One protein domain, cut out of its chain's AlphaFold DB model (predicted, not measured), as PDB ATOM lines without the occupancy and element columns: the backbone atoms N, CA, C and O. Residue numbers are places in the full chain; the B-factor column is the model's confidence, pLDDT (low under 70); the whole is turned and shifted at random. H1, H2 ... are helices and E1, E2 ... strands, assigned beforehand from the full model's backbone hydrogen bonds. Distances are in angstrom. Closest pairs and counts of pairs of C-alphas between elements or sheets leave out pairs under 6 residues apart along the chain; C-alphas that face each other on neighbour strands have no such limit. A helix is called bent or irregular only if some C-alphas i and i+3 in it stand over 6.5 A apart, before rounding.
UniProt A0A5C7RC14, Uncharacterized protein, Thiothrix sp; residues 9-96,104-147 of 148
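What this domain is: This is residues 9 to 96 and 104 to 147 of the 148 residues of an uncharacterized protein of Thiothrix sp (UniProt A0A5C7RC14). A short two-stranded ribbon, E1 and E2, sits in the middle, with helices H3, H4, H6 and H7 set round it at different sides and the helices hardly touching one another. H1 and H5 lie toward one end of the longest axis and H4 toward the other, and loops run between them. The printed part has 132 residues, with seven named helices and two named strands in the order H1 H2 H3 H4 E1 H5 E2 H6 H7; the sheet, E1 - E2, is antiparallel and the class is mostly helix. The whole is compact, with a radius of gyration of the C-alphas of 14.4 A and spans of 39 by 32 by 30 A.

How they stand to each other: Start at H1, residues 9 to 17, which touches H2, residues 23 to 26; their closest C-alphas, of Asp 15 and Leu 24, are 4.6 A apart. Next look at E1, residues 76 to 79, and its antiparallel neighbour E2, residues 116 to 119, at 135 degrees between directions; N 78 and O 117 are 2.9 A apart and N 117 and O 78 2.8 A, within hydrogen-bond range. H3, residues 36 to 50, comes closest to E1 at the C-alphas of Arg 47 and Val 77, 7.3 A. H4, residues 52 to 58, comes closest to E2 at the C-alphas of Pro 54 and Leu 118, 7.0 A; H3 and H4 meet only through their link. H5, residues 87 to 91, is close to H1 but not clearly touching, the closest C-alphas being those of Asp 10 and Leu 88, 6.8 A. H6, residues 121 to 127, comes closest to E1 at the C-alphas of Asp 78 and Asn 124, 6.7 A. H7, residues 134 to 145, comes closest to E2 at the C-alphas of Val 117 and Val 140, 7.7 A. H3 and H6 are apart. Every O i to N i+4 pair is within hydrogen-bond range in H1, H4, H5 and H6, against 9 of 11 in H3 and 7 of 8 in H7; H2 is too short for such a pair.

Where its parts are: Find C-alpha 9 at (-45.352, -42.034, -18.009); from there H1 runs 12.0 A. H2 spans 6.0 A. H3 starts at C-alpha 36, (-61.724, -41.213, -6.132), and runs 18.6 A; it is irregular, with C-alphas 45 and 48 7.6 A apart. H4 spans 10.2 A, E1 10.3 A, H5 6.0 A, E2 9.5 A and H6 10.0 A. H7 runs 16.3 A to C-alpha 145 at (-37.531, -44.736, 9.618).

The domain as a whole: The C-alphas farthest apart, of Arg 96 and Asp 147, are 43.4 A apart. Residues 97 to 103 are not printed, and C-alphas 96 and 104 lie 8.7 A apart across this cut, in the link from H5 to E2. The link from H4 to E1, 17 residues, is long. The mean pLDDT of the printed part is 87.1, and residues 145 to 147 are under 70.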
ATOM      1  N   GLU A   9     -46.069 -43.221 -18.495       91.00
ATOM      2  CA  GLU A   9     -45.352 -42.034 -18.009       91.00
ATOM      3  C   GLU A   9     -45.711 -41.701 -16.555       91.00
ATOM      4  O   GLU A   9     -44.887 -41.142 -15.839       91.00
ATOM      5  N   ASP A  10     -46.912 -42.076 -16.090       90.44
ATOM      6  CA  ASP A  10     -47.265 -41.929 -14.672       90.44
ATOM      7  C   ASP A  10     -46.448 -42.902 -13.814       90.44
ATOM      8  O   ASP A  10     -45.919 -42.512 -12.776       90.44
ATOM      9  N   LYS A  11     -46.310 -44.152 -14.275       90.25
ATOM     10  CA  LYS A  11     -45.490 -45.172 -13.615       90.25
ATOM     11  C   LYS A  11     -44.034 -44.722 -13.526       90.25
ATOM     12  O   LYS A  11     -43.477 -44.731 -12.437       90.25
ATOM     13  N   ASP A  12     -43.453 -44.284 -14.643       92.06
ATOM     14  CA  ASP A  12     -42.061 -43.824 -14.707       92.06
ATOM     15  C   ASP A  12     -41.826 -42.601 -13.806       92.06
ATOM     16  O   ASP A  12     -40.800 -42.506 -13.129       92.06
ATOM     17  N   TYR A  13     -42.791 -41.674 -13.767       93.12
ATOM     18  CA  TYR A  13     -42.729 -40.504 -12.900       93.12
ATOM     19  C   TYR A  13     -42.700 -40.902 -11.421       93.12
ATOM     20  O   TYR A  13     -41.842 -40.420 -10.683       93.12
ATOM     21  N   PHE A  14     -43.615 -41.770 -10.979       92.25
ATOM     22  CA  PHE A  14     -43.655 -42.192  -9.578       92.25
ATOM     23  C   PHE A  14     -42.468 -43.081  -9.208       92.25
ATOM     24  O   PHE A  14     -41.927 -42.921  -8.121       92.25
ATOM     25  N   ASP A  15     -42.015 -43.955 -10.105       92.81
ATOM     26  CA  ASP A  15     -40.820 -44.766  -9.872       92.81
ATOM     27  C   ASP A  15     -39.577 -43.888  -9.668       92.81
ATOM     28  O   ASP A  15     -38.842 -44.070  -8.701       92.81
ATOM     29  N   SER A  16     -39.423 -42.845 -10.493       93.44
ATOM     30  CA  SER A  16     -38.357 -41.848 -10.331       93.44
ATOM     31  C   SER A  16     -38.518 -41.034  -9.043       93.44
ATOM     32  O   SER A  16     -37.543 -40.765  -8.348       93.44
ATOM     33  N   LEU A  17     -39.749 -40.640  -8.698       92.06
ATOM     34  CA  LEU A  17     -40.041 -39.861  -7.490       92.06
ATOM     35  C   LEU A  17     -39.706 -40.627  -6.203       92.06
ATOM     36  O   LEU A  17     -39.331 -40.013  -5.208       92.06
ATOM     37  N   PHE A  18     -39.844 -41.953  -6.220       93.00
ATOM     38  CA  PHE A  18     -39.556 -42.826  -5.084       93.00
ATOM     39  C   PHE A  18     -38.216 -43.556  -5.204       93.00
ATOM     40  O   PHE A  18     -37.954 -44.441  -4.396       93.00
ATOM     41  N   GLN A  19     -37.363 -43.212  -6.173       93.38
ATOM     42  CA  GLN A  19     -36.137 -43.960  -6.474       93.38
ATOM     43  C   GLN A  19     -35.239 -44.155  -5.240       93.38
ATOM     44  O   GLN A  19     -34.793 -45.270  -4.975       93.38
ATOM     45  N   ASP A  20     -35.053 -43.101  -4.444       90.31
ATOM     46  CA  ASP A  20     -34.239 -43.135  -3.219       90.31
ATOM     47  C   ASP A  20     -34.914 -43.888  -2.054       90.31
ATOM     48  O   ASP A  20     -34.294 -44.131  -1.022       90.31
ATOM     49  N   PHE A  21     -36.176 -44.292  -2.225       89.75
ATOM     50  CA  PHE A  21     -37.019 -44.973  -1.238       89.75
ATOM     51  C   PHE A  21     -37.465 -46.362  -1.721       89.75
ATOM     52  O   PHE A  21     -38.547 -46.826  -1.368       89.75
ATOM     53  N   GLY A  22     -36.659 -47.014  -2.567       88.88
ATOM     54  CA  GLY A  22     -36.950 -48.352  -3.099       88.88
ATOM     55  C   GLY A  22     -37.874 -48.366  -4.323       88.88
ATOM     56  O   GLY A  22     -38.357 -49.423  -4.729       88.88
ATOM     57  N   GLY A  23     -38.114 -47.203  -4.929       90.81
ATOM     58  CA  GLY A  23     -38.923 -47.056  -6.133       90.81
ATOM     59  C   GLY A  23     -40.402 -47.350  -5.899       90.81
ATOM     60  O   GLY A  23     -40.913 -47.368  -4.773       90.81
ATOM     61  N   LEU A  24     -41.119 -47.587  -6.993       89.19
ATOM     62  CA  LEU A  24     -42.555 -47.843  -6.943       89.19
ATOM     63  C   LEU A  24     -42.902 -49.175  -6.257       89.19
ATOM     64  O   LEU A  24     -43.987 -49.297  -5.693       89.19
ATOM     65  N   SER A  25     -42.016 -50.177  -6.305       88.25
ATOM     66  CA  SER A  25     -42.273 -51.502  -5.719       88.25
ATOM     67  C   SER A  25     -42.424 -51.454  -4.202       88.25
ATOM     68  O   SER A  25     -43.378 -52.029  -3.685       88.25
ATOM     69  N   GLU A  26     -41.546 -50.721  -3.514       89.38
ATOM     70  CA  GLU A  26     -41.587 -50.575  -2.049       89.38
ATOM     71  C   GLU A  26     -42.678 -49.597  -1.585       89.38
ATOM     72  O   GLU A  26     -43.084 -49.597  -0.428       89.38
ATOM     73  N   ASN A  27     -43.200 -48.779  -2.502       89.94
ATOM     74  CA  ASN A  27     -44.199 -47.749  -2.216       89.94
ATOM     75  C   ASN A  27     -45.564 -48.054  -2.845       89.94
ATOM     76  O   ASN A  27     -46.415 -47.168  -2.950       89.94
ATOM     77  N   ILE A  28     -45.803 -49.301  -3.265       88.94
ATOM     78  CA  ILE A  28     -47.018 -49.678  -4.000       88.94
ATOM     79  C   ILE A  28     -48.292 -49.473  -3.173       88.94
ATOM     80  O   ILE A  28     -49.337 -49.140  -3.729       88.94
ATOM     81  N   ASP A  29     -48.192 -49.581  -1.847       90.06
ATOM     82  CA  ASP A  29     -49.306 -49.363  -0.922       90.06
ATOM     83  C   ASP A  29     -49.806 -47.917  -0.917       90.06
ATOM     84  O   ASP A  29     -50.917 -47.662  -0.460       90.06
ATOM     85  N   LEU A  30     -49.033 -46.963  -1.446       89.81
ATOM     86  CA  LEU A  30     -49.493 -45.590  -1.658       89.81
ATOM     87  C   LEU A  30     -50.500 -45.491  -2.811       89.81
ATOM     88  O   LEU A  30     -51.096 -44.440  -3.000       89.81
ATOM     89  N   PHE A  31     -50.716 -46.556  -3.588       89.75
ATOM     90  CA  PHE A  31     -51.502 -46.487  -4.813       89.75
ATOM     91  C   PHE A  31     -52.774 -47.341  -4.774       89.75
ATOM     92  O   PHE A  31     -52.772 -48.515  -4.423       89.75
ATOM     93  N   ASP A  32     -53.887 -46.733  -5.185       88.31
ATOM     94  CA  ASP A  32     -55.183 -47.376  -5.406       88.31
ATOM     95  C   ASP A  32     -55.886 -46.697  -6.594       88.31
ATOM     96  O   ASP A  32     -56.271 -45.523  -6.551       88.31
ATOM     97  N   PHE A  33     -56.084 -47.456  -7.670       87.19
ATOM     98  CA  PHE A  33     -56.612 -46.959  -8.944       87.19
ATOM     99  C   PHE A  33     -58.143 -46.988  -9.027       87.19
ATOM    100  O   PHE A  33     -58.717 -46.627 -10.057       87.19
ATOM    101  N   ARG A  34     -58.834 -47.369  -7.942       88.56
ATOM    102  CA  ARG A  34     -60.293 -47.243  -7.843       88.56
ATOM    103  C   ARG A  34     -60.723 -45.777  -7.948       88.56
ATOM    104  O   ARG A  34     -59.950 -44.833  -7.738       88.56
ATOM    105  N   GLU A  35     -62.001 -45.565  -8.243       84.19
ATOM    106  CA  GLU A  35     -62.560 -44.224  -8.379       84.19
ATOM    107  C   GLU A  35     -62.395 -43.386  -7.101       84.19
ATOM    108  O   GLU A  35     -62.722 -43.815  -5.992       84.19
ATOM    109  N   SER A  36     -61.958 -42.132  -7.258       83.69
ATOM    110  CA  SER A  36     -61.724 -41.213  -6.132       83.69
ATOM    111  C   SER A  36     -62.950 -41.001  -5.228       83.69
ATOM    112  O   SER A  36     -62.791 -40.747  -4.036       83.69
ATOM    113  N   GLN A  37     -64.173 -41.134  -5.755       85.75
ATOM    114  CA  GLN A  37     -65.411 -41.022  -4.972       85.75
ATOM    115  C   GLN A  37     -65.567 -42.152  -3.949       85.75
ATOM    116  O   GLN A  37     -66.008 -41.901  -2.826       85.75
ATOM    117  N   ILE A  38     -65.180 -43.379  -4.312       88.44
ATOM    118  CA  ILE A  38     -65.212 -44.542  -3.415       88.44
ATOM    119  C   ILE A  38     -64.241 -44.293  -2.259       88.44
ATOM    120  O   ILE A  38     -64.637 -44.306  -1.094       88.44
ATOM    121  N   LYS A  39     -63.004 -43.924  -2.595       88.06
ATOM    122  CA  LYS A  39     -61.934 -43.669  -1.624       88.06
ATOM    123  C   LYS A  39     -62.252 -42.502  -0.690       88.06
ATOM    124  O   LYS A  39     -62.024 -42.598   0.510       88.06
ATOM    125  N   ARG A  40     -62.863 -41.422  -1.192       86.94
ATOM    126  CA  ARG A  40     -63.325 -40.302  -0.349       86.94
ATOM    127  C   ARG A  40     -64.390 -40.731   0.655       86.94
ATOM    128  O   ARG A  40     -64.335 -40.319   1.811       86.94
ATOM    129  N   LYS A  41     -65.360 -41.550   0.231       89.00
ATOM    130  CA  LYS A  41     -66.395 -42.083   1.130       89.00
ATOM    131  C   LYS A  41     -65.789 -42.973   2.208       89.00
ATOM    132  O   LYS A  41     -66.203 -42.869   3.357       89.00
ATOM    133  N   GLU A  42     -64.838 -43.828   1.844       90.44
ATOM    134  CA  GLU A  42     -64.103 -44.667   2.793       90.44
ATOM    135  C   GLU A  42     -63.339 -43.802   3.797       90.44
ATOM    136  O   GLU A  42     -63.627 -43.898   4.986       90.44
ATOM    137  N   PHE A  43     -62.485 -42.884   3.329       88.31
ATOM    138  CA  PHE A  43     -61.688 -41.987   4.171       88.31
ATOM    139  C   PHE A  43     -62.545 -41.200   5.164       88.31
ATOM    140  O   PHE A  43     -62.255 -41.174   6.357       88.31
ATOM    141  N   ASN A  44     -63.654 -40.615   4.708       87.19
ATOM    142  CA  ASN A  44     -64.532 -39.826   5.572       87.19
ATOM    143  C   ASN A  44     -65.134 -40.640   6.730       87.19
ATOM    144  O   ASN A  44     -65.430 -40.063   7.773       87.19
ATOM    145  N   LYS A  45     -65.296 -41.965   6.586       88.69
ATOM    146  CA  LYS A  45     -65.770 -42.839   7.677       88.69
ATOM    147  C   LYS A  45     -64.698 -43.108   8.732       88.69
ATOM    148  O   LYS A  45     -65.031 -43.401   9.877       88.69
ATOM    149  N   ILE A  46     -63.427 -43.049   8.341       84.19
ATOM    150  CA  ILE A  46     -62.284 -43.479   9.157       84.19
ATOM    151  C   ILE A  46     -61.425 -42.306   9.653       84.19
ATOM    152  O   ILE A  46     -60.683 -42.477  10.618       84.19
ATOM    153  N   ARG A  47     -61.580 -41.105   9.075       81.69
ATOM    154  CA  ARG A  47     -60.768 -39.902   9.341       81.69
ATOM    155  C   ARG A  47     -60.604 -39.591  10.829       81.69
ATOM    156  O   ARG A  47     -59.492 -39.331  11.273       81.69
ATOM    157  N   SER A  48     -61.686 -39.643  11.609       76.56
ATOM    158  CA  SER A  48     -61.639 -39.313  13.041       76.56
ATOM    159  C   SER A  48     -60.823 -40.313  13.863       76.56
ATOM    160  O   SER A  48     -60.207 -39.926  14.850       76.56
ATOM    161  N   LYS A  49     -60.813 -41.590  13.460       78.31
ATOM    162  CA  LYS A  49     -60.027 -42.646  14.117       78.31
ATOM    163  C   LYS A  49     -58.563 -42.562  13.695       78.31
ATOM    164  O   LYS A  49     -57.681 -42.520  14.538       78.31
ATOM    165  N   ILE A  50     -58.339 -42.402  12.393       77.44
ATOM    166  CA  ILE A  50     -57.010 -42.296  11.783       77.44
ATOM    167  C   ILE A  50     -56.249 -41.054  12.217       77.44
ATOM    168  O   ILE A  50     -55.043 -41.039  12.087       77.44
ATOM    169  N   PHE A  51     -56.885 -40.007  12.738       74.00
ATOM    170  CA  PHE A  51     -56.126 -38.881  13.284       74.00
ATOM    171  C   PHE A  51     -55.390 -39.223  14.584       74.00
ATOM    172  O   PHE A  51     -54.367 -38.611  14.873       74.00
ATOM    173  N   GLN A  52     -55.873 -40.196  15.360       75.06
ATOM    174  CA  GLN A  52     -55.276 -40.514  16.659       75.06
ATOM    175  C   GLN A  52     -54.000 -41.352  16.524       75.06
ATOM    176  O   GLN A  52     -53.023 -41.061  17.210       75.06
ATOM    177  N   ASP A  53     -53.969 -42.326  15.609       72.94
ATOM    178  CA  ASP A  53     -52.852 -43.281  15.511       72.94
ATOM    179  C   ASP A  53     -51.527 -42.642  15.031       72.94
ATOM    180  O   ASP A  53     -50.489 -42.849  15.655       72.94
ATOM    181  N   PRO A  54     -51.498 -41.799  13.982       71.12
ATOM    182  CA  PRO A  54     -50.299 -41.074  13.585       71.12
ATOM    183  C   PRO A  54     -49.922 -40.018  14.620       71.12
ATOM    184  O   PRO A  54     -48.743 -39.740  14.786       71.12
ATOM    185  N   LYS A  55     -50.892 -39.425  15.329       77.94
ATOM    186  CA  LYS A  55     -50.618 -38.402  16.346       77.94
ATOM    187  C   LYS A  55     -49.951 -38.982  17.590       77.94
ATOM    188  O   LYS A  55     -49.106 -38.320  18.186       77.94
ATOM    189  N   SER A  56     -50.310 -40.203  17.982       76.81
ATOM    190  CA  SER A  56     -49.612 -40.909  19.058       76.81
ATOM    191  C   SER A  56     -48.207 -41.337  18.631       76.81
ATOM    192  O   SER A  56     -47.292 -41.258  19.445       76.81
ATOM    193  N   LYS A  57     -48.022 -41.718  17.358       75.62
ATOM    194  CA  LYS A  57     -46.729 -42.165  16.822       75.62
ATOM    195  C   LYS A  57     -45.748 -41.024  16.520       75.62
ATOM    196  O   LYS A  57     -44.608 -41.065  16.952       75.62
ATOM    197  N   PHE A  58     -46.185 -39.995  15.801       76.88
ATOM    198  CA  PHE A  58     -45.331 -38.920  15.270       76.88
ATOM    199  C   PHE A  58     -45.476 -37.596  16.040       76.88
ATOM    200  O   PHE A  58     -44.971 -36.549  15.624       76.88
ATOM    201  N   GLY A  59     -46.207 -37.614  17.156       82.81
ATOM    202  CA  GLY A  59     -46.540 -36.424  17.925       82.81
ATOM    203  C   GLY A  59     -47.539 -35.513  17.208       82.81
ATOM    204  O   GLY A  59     -48.294 -35.914  16.330       82.81
ATOM    205  N   SER A  60     -47.576 -34.240  17.606       86.19
ATOM    206  CA  SER A  60     -48.522 -33.250  17.058       86.19
ATOM    207  C   SER A  60     -47.878 -32.306  16.043       86.19
ATOM    208  O   SER A  60     -48.304 -31.159  15.921       86.19
ATOM    209  N   VAL A  61     -46.834 -32.752  15.340       90.62
ATOM    210  CA  VAL A  61     -46.054 -31.910  14.424       90.62
ATOM    211  C   VAL A  61     -46.613 -31.988  13.005       90.62
ATOM    212  O   VAL A  61     -46.974 -33.057  12.520       90.62
ATOM    213  N   CYS A  62     -46.675 -30.850  12.311       92.31
ATOM    214  CA  CYS A  62     -47.008 -30.834  10.886       92.31
ATOM    215  C   CYS A  62     -45.873 -31.487  10.084       92.31
ATOM    216  O   CYS A  62     -44.762 -30.959  10.050       92.31
ATOM    217  N   GLN A  63     -46.157 -32.602   9.412       91.94
ATOM    218  CA  GLN A  63     -45.174 -33.349   8.629       91.94
ATOM    219  C   GLN A  63     -44.966 -32.771   7.223       91.94
ATOM    220  O   GLN A  63     -43.946 -33.028   6.603       91.94
ATOM    221  N   LEU A  64     -45.897 -31.962   6.708       91.81
ATOM    222  CA  LEU A  64     -45.765 -31.395   5.361       91.81
ATOM    223  C   LEU A  64     -44.758 -30.240   5.270       91.81
ATOM    224  O   LEU A  64     -44.105 -30.103   4.243       91.81
ATOM    225  N   LYS A  65     -44.709 -29.365   6.289       90.75
ATOM    226  CA  LYS A  65     -43.826 -28.174   6.387       90.75
ATOM    227  C   LYS A  65     -43.625 -27.365   5.088       90.75
ATOM    228  O   LYS A  65     -42.585 -26.755   4.884       90.75
ATOM    229  N   CYS A  66     -44.631 -27.318   4.216       91.19
ATOM    230  CA  CYS A  66     -44.489 -26.808   2.849       91.19
ATOM    231  C   CYS A  66     -44.998 -25.372   2.642       91.19
ATOM    232  O   CYS A  66     -44.955 -24.863   1.525       91.19
ATOM    233  N   HIS A  67     -45.502 -24.723   3.693       94.19
ATOM    234  CA  HIS A  67     -45.990 -23.346   3.657       94.19
ATOM    235  C   HIS A  67     -45.198 -22.475   4.636       94.19
ATOM    236  O   HIS A  67     -44.910 -22.923   5.744       94.19
ATOM    237  N   GLN A  68     -44.903 -21.227   4.259       94.00
ATOM    238  CA  GLN A  68     -44.141 -20.285   5.096       94.00
ATOM    239  C   GLN A  68     -44.804 -20.043   6.465       94.00
ATOM    240  O   GLN A  68     -44.139 -20.047   7.491       94.00
ATOM    241  N   ASP A  69     -46.138 -19.945   6.486       95.25
ATOM    242  CA  ASP A  69     -46.935 -19.733   7.704       95.25
ATOM    243  C   ASP A  69     -47.316 -21.055   8.396       95.25
ATOM    244  O   ASP A  69     -48.403 -21.188   8.961       95.25
ATOM    245  N   CYS A  70     -46.483 -22.092   8.273       95.00
ATOM    246  CA  CYS A  70     -46.718 -23.357   8.959       95.00
ATOM    247  C   CYS A  70     -46.529 -23.160  10.475       95.00
ATOM    248  O   CYS A  70     -45.412 -22.882  10.905       95.00
ATOM    249  N   PRO A  71     -47.555 -23.391  11.317       94.44
ATOM    250  CA  PRO A  71     -47.425 -23.272  12.771       94.44
ATOM    251  C   PRO A  71     -46.627 -24.426  13.398       94.44
ATOM    252  O   PRO A  71     -46.527 -24.520  14.615       94.44
ATOM    253  N   ASN A  72     -46.118 -25.355  12.581       93.19
ATOM    254  CA  ASN A  72     -45.460 -26.591  12.997       93.19
ATOM    255  C   ASN A  72     -46.325 -27.531  13.867       93.19
ATOM    256  O   ASN A  72     -45.838 -28.554  14.330       93.19
ATOM    257  N   SER A  73     -47.617 -27.246  14.031       92.75
ATOM    258  CA  SER A  73     -48.587 -28.088  14.735       92.75
ATOM    259  C   SER A  73     -49.592 -28.699  13.759       92.75
ATOM    260  O   SER A  73     -50.152 -27.978  12.932       92.75
ATOM    261  N   ALA A  74     -49.847 -30.000  13.858       91.94
ATOM    262  CA  ALA A  74     -50.852 -30.680  13.053       91.94
ATOM    263  C   ALA A  74     -52.244 -30.619  13.695       91.94
ATOM    264  O   ALA A  74     -52.411 -30.909  14.882       91.94
ATOM    265  N   ASP A  75     -53.243 -30.282  12.885       90.88
ATOM    266  CA  ASP A  75     -54.661 -30.224  13.251       90.88
ATOM    267  C   ASP A  75     -55.522 -31.189  12.413       90.88
ATOM    268  O   ASP A  75     -56.691 -31.405  12.735       90.88
ATOM    269  N   GLU A  76     -54.947 -31.833  11.390       90.69
ATOM    270  CA  GLU A  76     -55.646 -32.803  10.550       90.69
ATOM    271  C   GLU A  76     -54.741 -33.894   9.943       90.69
ATOM    272  O   GLU A  76     -53.515 -33.778   9.913       90.69
ATOM    273  N   VAL A  77     -55.369 -34.967   9.441       89.69
ATOM    274  CA  VAL A  77     -54.729 -35.943   8.540       89.69
ATOM    275  C   VAL A  77     -55.013 -35.566   7.095       89.69
ATOM    276  O   VAL A  77     -56.167 -35.292   6.747       89.69
ATOM    277  N   ASP A  78     -53.973 -35.635   6.272       89.31
ATOM    278  CA  ASP A  78     -54.023 -35.583   4.811       89.31
ATOM    279  C   ASP A  78     -53.364 -36.844   4.215       89.31
ATOM    280  O   ASP A  78     -52.709 -37.615   4.918       89.31
ATOM    281  N   HIS A  79     -53.548 -37.064   2.918       90.94
ATOM    282  CA  HIS A  79     -52.864 -38.107   2.148       90.94
ATOM    283  C   HIS A  79     -51.524 -37.575   1.629       90.94
ATOM    284  O   HIS A  79     -51.498 -36.446   1.166       90.94
ATOM    285  N   LEU A  80     -50.411 -38.311   1.649       91.75
ATOM    286  CA  LEU A  80     -49.121 -37.854   1.117       91.75
ATOM    287  C   LEU A  80     -49.240 -37.666  -0.396       91.75
ATOM    288  O   LEU A  80     -49.116 -36.545  -0.895       91.75
ATOM    289  N   ILE A  81     -49.574 -38.730  -1.119       91.00
ATOM    290  CA  ILE A  81     -49.996 -38.632  -2.514       91.00
ATOM    291  C   ILE A  81     -51.477 -38.238  -2.516       91.00
ATOM    292  O   ILE A  81     -52.225 -38.705  -1.681       91.00
ATOM    293  N   PRO A  82     -51.953 -37.308  -3.359       86.06
ATOM    294  CA  PRO A  82     -53.362 -36.921  -3.327       86.06
ATOM    295  C   PRO A  82     -54.271 -37.972  -3.988       86.06
ATOM    296  O   PRO A  82     -54.001 -38.405  -5.109       86.06
ATOM    297  N   LEU A  83     -55.442 -38.236  -3.382       83.19
ATOM    298  CA  LEU A  83     -56.515 -39.101  -3.923       83.19
ATOM    299  C   LEU A  83     -56.832 -38.870  -5.406       83.19
ATOM    300  O   LEU A  83     -57.195 -39.807  -6.125       83.19
ATOM    301  N   SER A  84     -56.738 -37.618  -5.856       83.12
ATOM    302  CA  SER A  84     -56.770 -37.291  -7.274       83.12
ATOM    303  C   SER A  84     -55.925 -36.071  -7.624       83.12
ATOM    304  O   SER A  84     -55.828 -35.105  -6.865       83.12
ATOM    305  N   SER A  85     -55.338 -36.095  -8.821       86.50
ATOM    306  CA  SER A  85     -54.562 -34.980  -9.365       86.50
ATOM    307  C   SER A  85     -54.700 -34.895 -10.883       86.50
ATOM    308  O   SER A  85     -54.958 -35.886 -11.556       86.50
ATOM    309  N   ASN A  86     -54.544 -33.694 -11.439       86.12
ATOM    310  CA  ASN A  86     -54.373 -33.486 -12.882       86.12
ATOM    311  C   ASN A  86     -52.981 -32.953 -13.235       86.12
ATOM    312  O   ASN A  86     -52.777 -32.468 -14.347       86.12
ATOM    313  N   VAL A  87     -52.046 -32.999 -12.283       89.25
ATOM    314  CA  VAL A  87     -50.689 -32.476 -12.455       89.25
ATOM    315  C   VAL A  87     -49.955 -33.239 -13.557       89.25
ATOM    316  O   VAL A  87     -49.491 -32.599 -14.494       89.25
ATOM    317  N   LEU A  88     -49.957 -34.576 -13.528       89.56
ATOM    318  CA  LEU A  88     -49.264 -35.385 -14.542       89.56
ATOM    319  C   LEU A  88     -49.878 -35.233 -15.933       89.56
ATOM    320  O   LEU A  88     -49.161 -35.012 -16.899       89.56
ATOM    321  N   ASN A  89     -51.207 -35.207 -16.041       89.25
ATOM    322  CA  ASN A  89     -51.874 -34.891 -17.306       89.25
ATOM    323  C   ASN A  89     -51.450 -33.537 -17.903       89.25
ATOM    324  O   ASN A  89     -51.314 -33.415 -19.117       89.25
ATOM    325  N   LYS A  90     -51.224 -32.515 -17.072       87.38
ATOM    326  CA  LYS A  90     -50.739 -31.210 -17.546       87.38
ATOM    327  C   LYS A  90     -49.259 -31.248 -17.917       87.38
ATOM    328  O   LYS A  90     -48.889 -30.689 -18.941       87.38
ATOM    329  N   GLN A  91     -48.436 -31.863 -17.071       89.31
ATOM    330  CA  GLN A  91     -46.977 -31.836 -17.188       89.31
ATOM    331  C   GLN A  91     -46.453 -32.809 -18.243       89.31
ATOM    332  O   GLN A  91     -45.644 -32.417 -19.073       89.31
ATOM    333  N   LEU A  92     -46.934 -34.052 -18.229       89.06
ATOM    334  CA  LEU A  92     -46.447 -35.129 -19.091       89.06
ATOM    335  C   LEU A  92     -47.191 -35.181 -20.431       89.06
ATOM    336  O   LEU A  92     -46.610 -35.555 -21.442       89.06
ATOM    337  N   ARG A  93     -48.477 -34.798 -20.453       89.56
ATOM    338  CA  ARG A  93     -49.357 -34.955 -21.634       89.56
ATOM    339  C   ARG A  93     -49.845 -33.634 -22.226       89.56
ATOM    340  O   ARG A  93     -50.579 -33.632 -23.210       89.56
ATOM    341  N   GLY A  94     -49.485 -32.502 -21.620       85.94
ATOM    342  CA  GLY A  94     -49.863 -31.176 -22.108       85.94
ATOM    343  C   GLY A  94     -51.370 -30.891 -22.082       85.94
ATOM    344  O   GLY A  94     -51.818 -29.948 -22.739       85.94
ATOM    345  N   PHE A  95     -52.174 -31.667 -21.342       86.12
ATOM    346  CA  PHE A  95     -53.617 -31.446 -21.276       86.12
ATOM    347  C   PHE A  95     -53.925 -30.089 -20.652       86.12
ATOM    348  O   PHE A  95     -53.505 -29.768 -19.538       86.12
ATOM    349  N   ARG A  96     -54.719 -29.292 -21.367       80.94
ATOM    350  CA  ARG A  96     -55.175 -27.979 -20.916       80.94
ATOM    351  C   ARG A  96     -56.619 -28.044 -20.439       80.94
ATOM    352  O   ARG A  96     -57.391 -28.932 -20.791       80.94
ATOM    353  N   PRO A 104     -58.625 -33.231 -17.178       84.69
ATOM    354  CA  PRO A 104     -58.970 -34.539 -16.635       84.69
ATOM    355  C   PRO A 104     -58.117 -34.890 -15.416       84.69
ATOM    356  O   PRO A 104     -56.896 -34.721 -15.429       84.69
ATOM    357  N   THR A 105     -58.766 -35.350 -14.351       85.12
ATOM    358  CA  THR A 105     -58.103 -35.796 -13.122       85.12
ATOM    359  C   THR A 105     -57.913 -37.298 -13.143       85.12
ATOM    360  O   THR A 105     -58.817 -38.028 -13.541       85.12
ATOM    361  N   GLN A 106     -56.776 -37.744 -12.638       85.75
ATOM    362  CA  GLN A 106     -56.436 -39.144 -12.458       85.75
ATOM    363  C   GLN A 106     -56.570 -39.513 -10.981       85.75
ATOM    364  O   GLN A 106     -56.450 -38.653 -10.104       85.75
ATOM    365  N   SER A 107     -56.872 -40.783 -10.724       86.50
ATOM    366  CA  SER A 107     -57.046 -41.358  -9.391       86.50
ATOM    367  C   SER A 107     -55.898 -42.334  -9.163       86.50
ATOM    368  O   SER A 107     -55.859 -43.364  -9.825       86.50
ATOM    369  N   PHE A 108     -54.955 -41.982  -8.291       80.06
ATOM    370  CA  PHE A 108     -53.730 -42.770  -8.103       80.06
ATOM    371  C   PHE A 108     -53.641 -43.423  -6.737       80.06
ATOM    372  O   PHE A 108     -53.026 -44.463  -6.609       80.06
ATOM    373  N   ASP A 109     -54.234 -42.803  -5.728       80.12
ATOM    374  CA  ASP A 109     -53.728 -42.909  -4.366       80.12
ATOM    375  C   ASP A 109     -54.620 -43.725  -3.417       80.12
ATOM    376  O   ASP A 109     -55.821 -43.833  -3.665       80.12
ATOM    377  N   SER A 110     -54.063 -44.272  -2.340       87.75
ATOM    378  CA  SER A 110     -54.735 -45.195  -1.422       87.75
ATOM    379  C   SER A 110     -55.164 -44.561  -0.092       87.75
ATOM    380  O   SER A 110     -54.617 -43.568   0.383       87.75
ATOM    381  N   ASN A 111     -56.127 -45.202   0.579       88.44
ATOM    382  CA  ASN A 111     -56.422 -44.954   1.997       88.44
ATOM    383  C   ASN A 111     -55.552 -45.821   2.926       88.44
ATOM    384  O   ASN A 111     -55.991 -46.186   4.018       88.44
ATOM    385  N   HIS A 112     -54.357 -46.212   2.483       89.31
ATOM    386  CA  HIS A 112     -53.451 -47.005   3.299       89.31
ATOM    387  C   HIS A 112     -52.787 -46.128   4.377       89.31
ATOM    388  O   HIS A 112     -52.453 -44.976   4.094       89.31
ATOM    389  N   PRO A 113     -52.535 -46.641   5.598       86.69
ATOM    390  CA  PRO A 113     -51.895 -45.871   6.664       86.69
ATOM    391  C   PRO A 113     -50.546 -45.249   6.292       86.69
ATOM    392  O   PRO A 113     -50.241 -44.143   6.732       86.69
ATOM    393  N   THR A 114     -49.756 -45.910   5.441       88.00
ATOM    394  CA  THR A 114     -48.474 -45.366   4.950       88.00
ATOM    395  C   THR A 114     -48.657 -44.126   4.083       88.00
ATOM    396  O   THR A 114     -47.732 -43.336   3.927       88.00
ATOM    397  N   ASN A 115     -49.849 -43.883   3.558       90.56
ATOM    398  CA  ASN A 115     -50.135 -42.678   2.812       90.56
ATOM    399  C   ASN A 115     -50.705 -41.553   3.693       90.56
ATOM    400  O   ASN A 115     -50.872 -40.441   3.221       90.56
ATOM    401  N   PHE A 116     -50.962 -41.768   4.982       90.44
ATOM    402  CA  PHE A 116     -51.436 -40.692   5.853       90.44
ATOM    403  C   PHE A 116     -50.295 -39.856   6.426       90.44
ATOM    404  O   PHE A 116     -49.258 -40.371   6.853       90.44
ATOM    405  N   VAL A 117     -50.508 -38.544   6.456       91.44
ATOM    406  CA  VAL A 117     -49.594 -37.562   7.038       91.44
ATOM    407  C   VAL A 117     -50.349 -36.599   7.935       91.44
ATOM    408  O   VAL A 117     -51.460 -36.159   7.630       91.44
ATOM    409  N   LEU A 118     -49.720 -36.239   9.046       92.44
ATOM    410  CA  LEU A 118     -50.179 -35.161   9.901       92.44
ATOM    411  C   LEU A 118     -49.861 -33.824   9.242       92.44
ATOM    412  O   LEU A 118     -48.729 -33.553   8.835       92.44
ATOM    413  N   SER A 119     -50.856 -32.955   9.145       93.31
ATOM    414  CA  SER A 119     -50.691 -31.648   8.526       93.31
ATOM    415  C   SER A 119     -51.420 -30.565   9.303       93.31
ATOM    416  O   SER A 119     -52.331 -30.833  10.083       93.31
ATOM    417  N   CYS A 120     -50.958 -29.333   9.117       94.38
ATOM    418  CA  CYS A 120     -51.721 -28.155   9.484       94.38
ATOM    419  C   CYS A 120     -52.626 -27.746   8.315       94.38
ATOM    420  O   CYS A 120     -52.235 -27.888   7.147       94.38
ATOM    421  N   THR A 121     -53.749 -27.102   8.626       94.62
ATOM    422  CA  THR A 121     -54.690 -26.549   7.638       94.62
ATOM    423  C   THR A 121     -54.006 -25.723   6.534       94.62
ATOM    424  O   THR A 121     -54.397 -25.771   5.365       94.62
ATOM    425  N   ARG A 122     -52.944 -24.970   6.867       95.00
ATOM    426  CA  ARG A 122     -52.192 -24.137   5.905       95.00
ATOM    427  C   ARG A 122     -51.432 -24.978   4.879       95.00
ATOM    428  O   ARG A 122     -51.571 -24.749   3.678       95.00
ATOM    429  N   CYS A 123     -50.656 -25.957   5.343       94.69
ATOM    430  CA  CYS A 123     -49.886 -26.843   4.473       94.69
ATOM    431  C   CYS A 123     -50.804 -27.743   3.642       94.69
ATOM    432  O   CYS A 123     -50.569 -27.889   2.443       94.69
ATOM    433  N   ASN A 124     -51.875 -28.283   4.234       93.31
ATOM    434  CA  ASN A 124     -52.859 -29.077   3.498       93.31
ATOM    435  C   ASN A 124     -53.501 -28.257   2.364       93.31
ATOM    436  O   ASN A 124     -53.499 -28.660   1.198       93.31
ATOM    437  N   ALA A 125     -53.964 -27.039   2.668       92.50
ATOM    438  CA  ALA A 125     -54.533 -26.144   1.663       92.50
ATOM    439  C   ALA A 125     -53.532 -25.787   0.551       92.50
ATOM    440  O   ALA A 125     -53.908 -25.758  -0.624       92.50
ATOM    441  N   PHE A 126     -52.263 -25.546   0.898       92.06
ATOM    442  CA  PHE A 126     -51.208 -25.226  -0.064       92.06
ATOM    443  C   PHE A 126     -50.853 -26.406  -0.979       92.06
ATOM    444  O   PHE A 126     -50.639 -26.222  -2.188       92.06
ATOM    445  N   LYS A 127     -50.803 -27.615  -0.410       90.00
ATOM    446  CA  LYS A 127     -50.518 -28.864  -1.120       90.00
ATOM    447  C   LYS A 127     -51.676 -29.303  -2.009       90.00
ATOM    448  O   LYS A 127     -51.427 -29.867  -3.064       90.00
ATOM    449  N   LYS A 128     -52.923 -29.069  -1.607       85.44
ATOM    450  CA  LYS A 128     -54.169 -29.515  -2.255       85.44
ATOM    451  C   LYS A 128     -54.053 -29.897  -3.746       85.44
ATOM    452  O   LYS A 128     -53.901 -29.046  -4.623       85.44
ATOM    453  N   ASN A 129     -54.242 -31.189  -4.032       78.69
ATOM    454  CA  ASN A 129     -54.179 -31.829  -5.362       78.69
ATOM    455  C   ASN A 129     -52.816 -31.767  -6.086       78.69
ATOM    456  O   ASN A 129     -52.734 -32.188  -7.246       78.69
ATOM    457  N   LYS A 130     -51.761 -31.243  -5.460       88.62
ATOM    458  CA  LYS A 130     -50.390 -31.306  -5.972       88.62
ATOM    459  C   LYS A 130     -49.741 -32.600  -5.505       88.62
ATOM    460  O   LYS A 130     -49.992 -33.062  -4.393       88.62
ATOM    461  N   ILE A 131     -48.906 -33.158  -6.369       90.44
ATOM    462  CA  ILE A 131     -47.995 -34.225  -5.975       90.44
ATOM    463  C   ILE A 131     -46.895 -33.581  -5.114       90.44
ATOM    464  O   ILE A 131     -46.425 -32.498  -5.483       90.44
ATOM    465  N   PRO A 132     -46.537 -34.166  -3.957       90.69
ATOM    466  CA  PRO A 132     -45.437 -33.678  -3.135       90.69
ATOM    467  C   PRO A 132     -44.127 -33.579  -3.915       90.69
ATOM    468  O   PRO A 132     -43.881 -34.347  -4.843       90.69
ATOM    469  N   THR A 133     -43.271 -32.645  -3.514       91.00
ATOM    470  CA  THR A 133     -41.887 -32.612  -3.993       91.00
ATOM    471  C   THR A 133     -41.075 -33.725  -3.338       91.00
ATOM    472  O   THR A 133     -41.460 -34.244  -2.285       91.00
ATOM    473  N   ILE A 134     -39.922 -34.045  -3.929       90.31
ATOM    474  CA  ILE A 134     -38.978 -35.014  -3.360       90.31
ATOM    475  C   ILE A 134     -38.574 -34.645  -1.927       90.31
ATOM    476  O   ILE A 134     -38.527 -35.518  -1.074       90.31
ATOM    477  N   ASP A 135     -38.402 -33.354  -1.622       89.94
ATOM    478  CA  ASP A 135     -38.042 -32.893  -0.274       89.94
ATOM    479  C   ASP A 135     -39.116 -33.227   0.767       89.94
ATOM    480  O   ASP A 135     -38.800 -33.623   1.887       89.94
ATOM    481  N   ILE A 136     -40.398 -33.094   0.398       90.75
ATOM    482  CA  ILE A 136     -41.515 -33.444   1.284       90.75
ATOM    483  C   ILE A 136     -41.569 -34.958   1.472       90.75
ATOM    484  O   ILE A 136     -41.765 -35.417   2.592       90.75
ATOM    485  N   ILE A 137     -41.400 -35.730   0.395       91.62
ATOM    486  CA  ILE A 137     -41.393 -37.197   0.467       91.62
ATOM    487  C   ILE A 137     -40.263 -37.662   1.366       91.62
ATOM    488  O   ILE A 137     -40.524 -38.404   2.304       91.62
ATOM    489  N   LYS A 138     -39.052 -37.154   1.143       89.88
ATOM    490  CA  LYS A 138     -37.888 -37.452   1.963       89.88
ATOM    491  C   LYS A 138     -38.135 -37.135   3.424       89.88
ATOM    492  O   LYS A 138     -38.018 -38.013   4.263       89.88
ATOM    493  N   TYR A 139     -38.574 -35.917   3.721       87.12
ATOM    494  CA  TYR A 139     -38.861 -35.523   5.093       87.12
ATOM    495  C   TYR A 139     -39.905 -36.438   5.757       87.12
ATOM    496  O   TYR A 139     -39.735 -36.853   6.901       87.12
ATOM    497  N   VAL A 140     -40.986 -36.769   5.045       88.31
ATOM    498  CA  VAL A 140     -42.060 -37.617   5.575       88.31
ATOM    499  C   VAL A 140     -41.601 -39.062   5.750       88.31
ATOM    500  O   VAL A 140     -41.896 -39.649   6.788       88.31
ATOM    501  N   LEU A 141     -40.919 -39.646   4.766       86.56
ATOM    502  CA  LEU A 141     -40.480 -41.038   4.810       86.56
ATOM    503  C   LEU A 141     -39.325 -41.234   5.797       86.56
ATOM    504  O   LEU A 141     -39.419 -42.133   6.625       86.56
ATOM    505  N   ASP A 142     -38.328 -40.347   5.822       83.19
ATOM    506  CA  ASP A 142     -37.227 -40.397   6.797       83.19
ATOM    507  C   ASP A 142     -37.765 -40.293   8.234       83.19
ATOM    508  O   ASP A 142     -37.400 -41.093   9.090       83.19
ATOM    509  N   SER A 143     -38.746 -39.409   8.484       75.19
ATOM    510  CA  SER A 143     -39.383 -39.274   9.809       75.19
ATOM    511  C   SER A 143     -40.145 -40.518  10.293       75.19
ATOM    512  O   SER A 143     -40.662 -40.532  11.408       75.19
ATOM    513  N   ARG A 144     -40.266 -41.548   9.447       74.00
ATOM    514  CA  ARG A 144     -40.887 -42.838   9.772       74.00
ATOM    515  C   ARG A 144     -39.868 -43.960   9.962       74.00
ATOM    516  O   ARG A 144     -40.263 -45.008  10.469       74.00
ATOM    517  N   HIS A 145     -38.618 -43.757   9.542       58.16
ATOM    518  CA  HIS A 145     -37.531 -44.736   9.618       58.16
ATOM    519  C   HIS A 145     -36.689 -44.625  10.897       58.16
ATOM    520  O   HIS A 145     -35.988 -45.575  11.225       58.16
ATOM    521  N   ASP A 146     -36.822 -43.544  11.671       51.34
ATOM    522  CA  ASP A 146     -36.160 -43.386  12.981       51.34
ATOM    523  C   ASP A 146     -36.703 -44.334  14.086       51.34
ATOM    524  O   ASP A 146     -36.270 -44.258  15.233       51.34
ATOM    525  N   ASP A 147     -37.624 -45.246  13.746       47.31
ATOM    526  CA  ASP A 147     -38.293 -46.183  14.666       47.31
ATOM    527  C   ASP A 147     -37.970 -47.676  14.393       47.31
ATOM    528  O   ASP A 147     -38.709 -48.557  14.846       47.31
TER     529      ASP A 147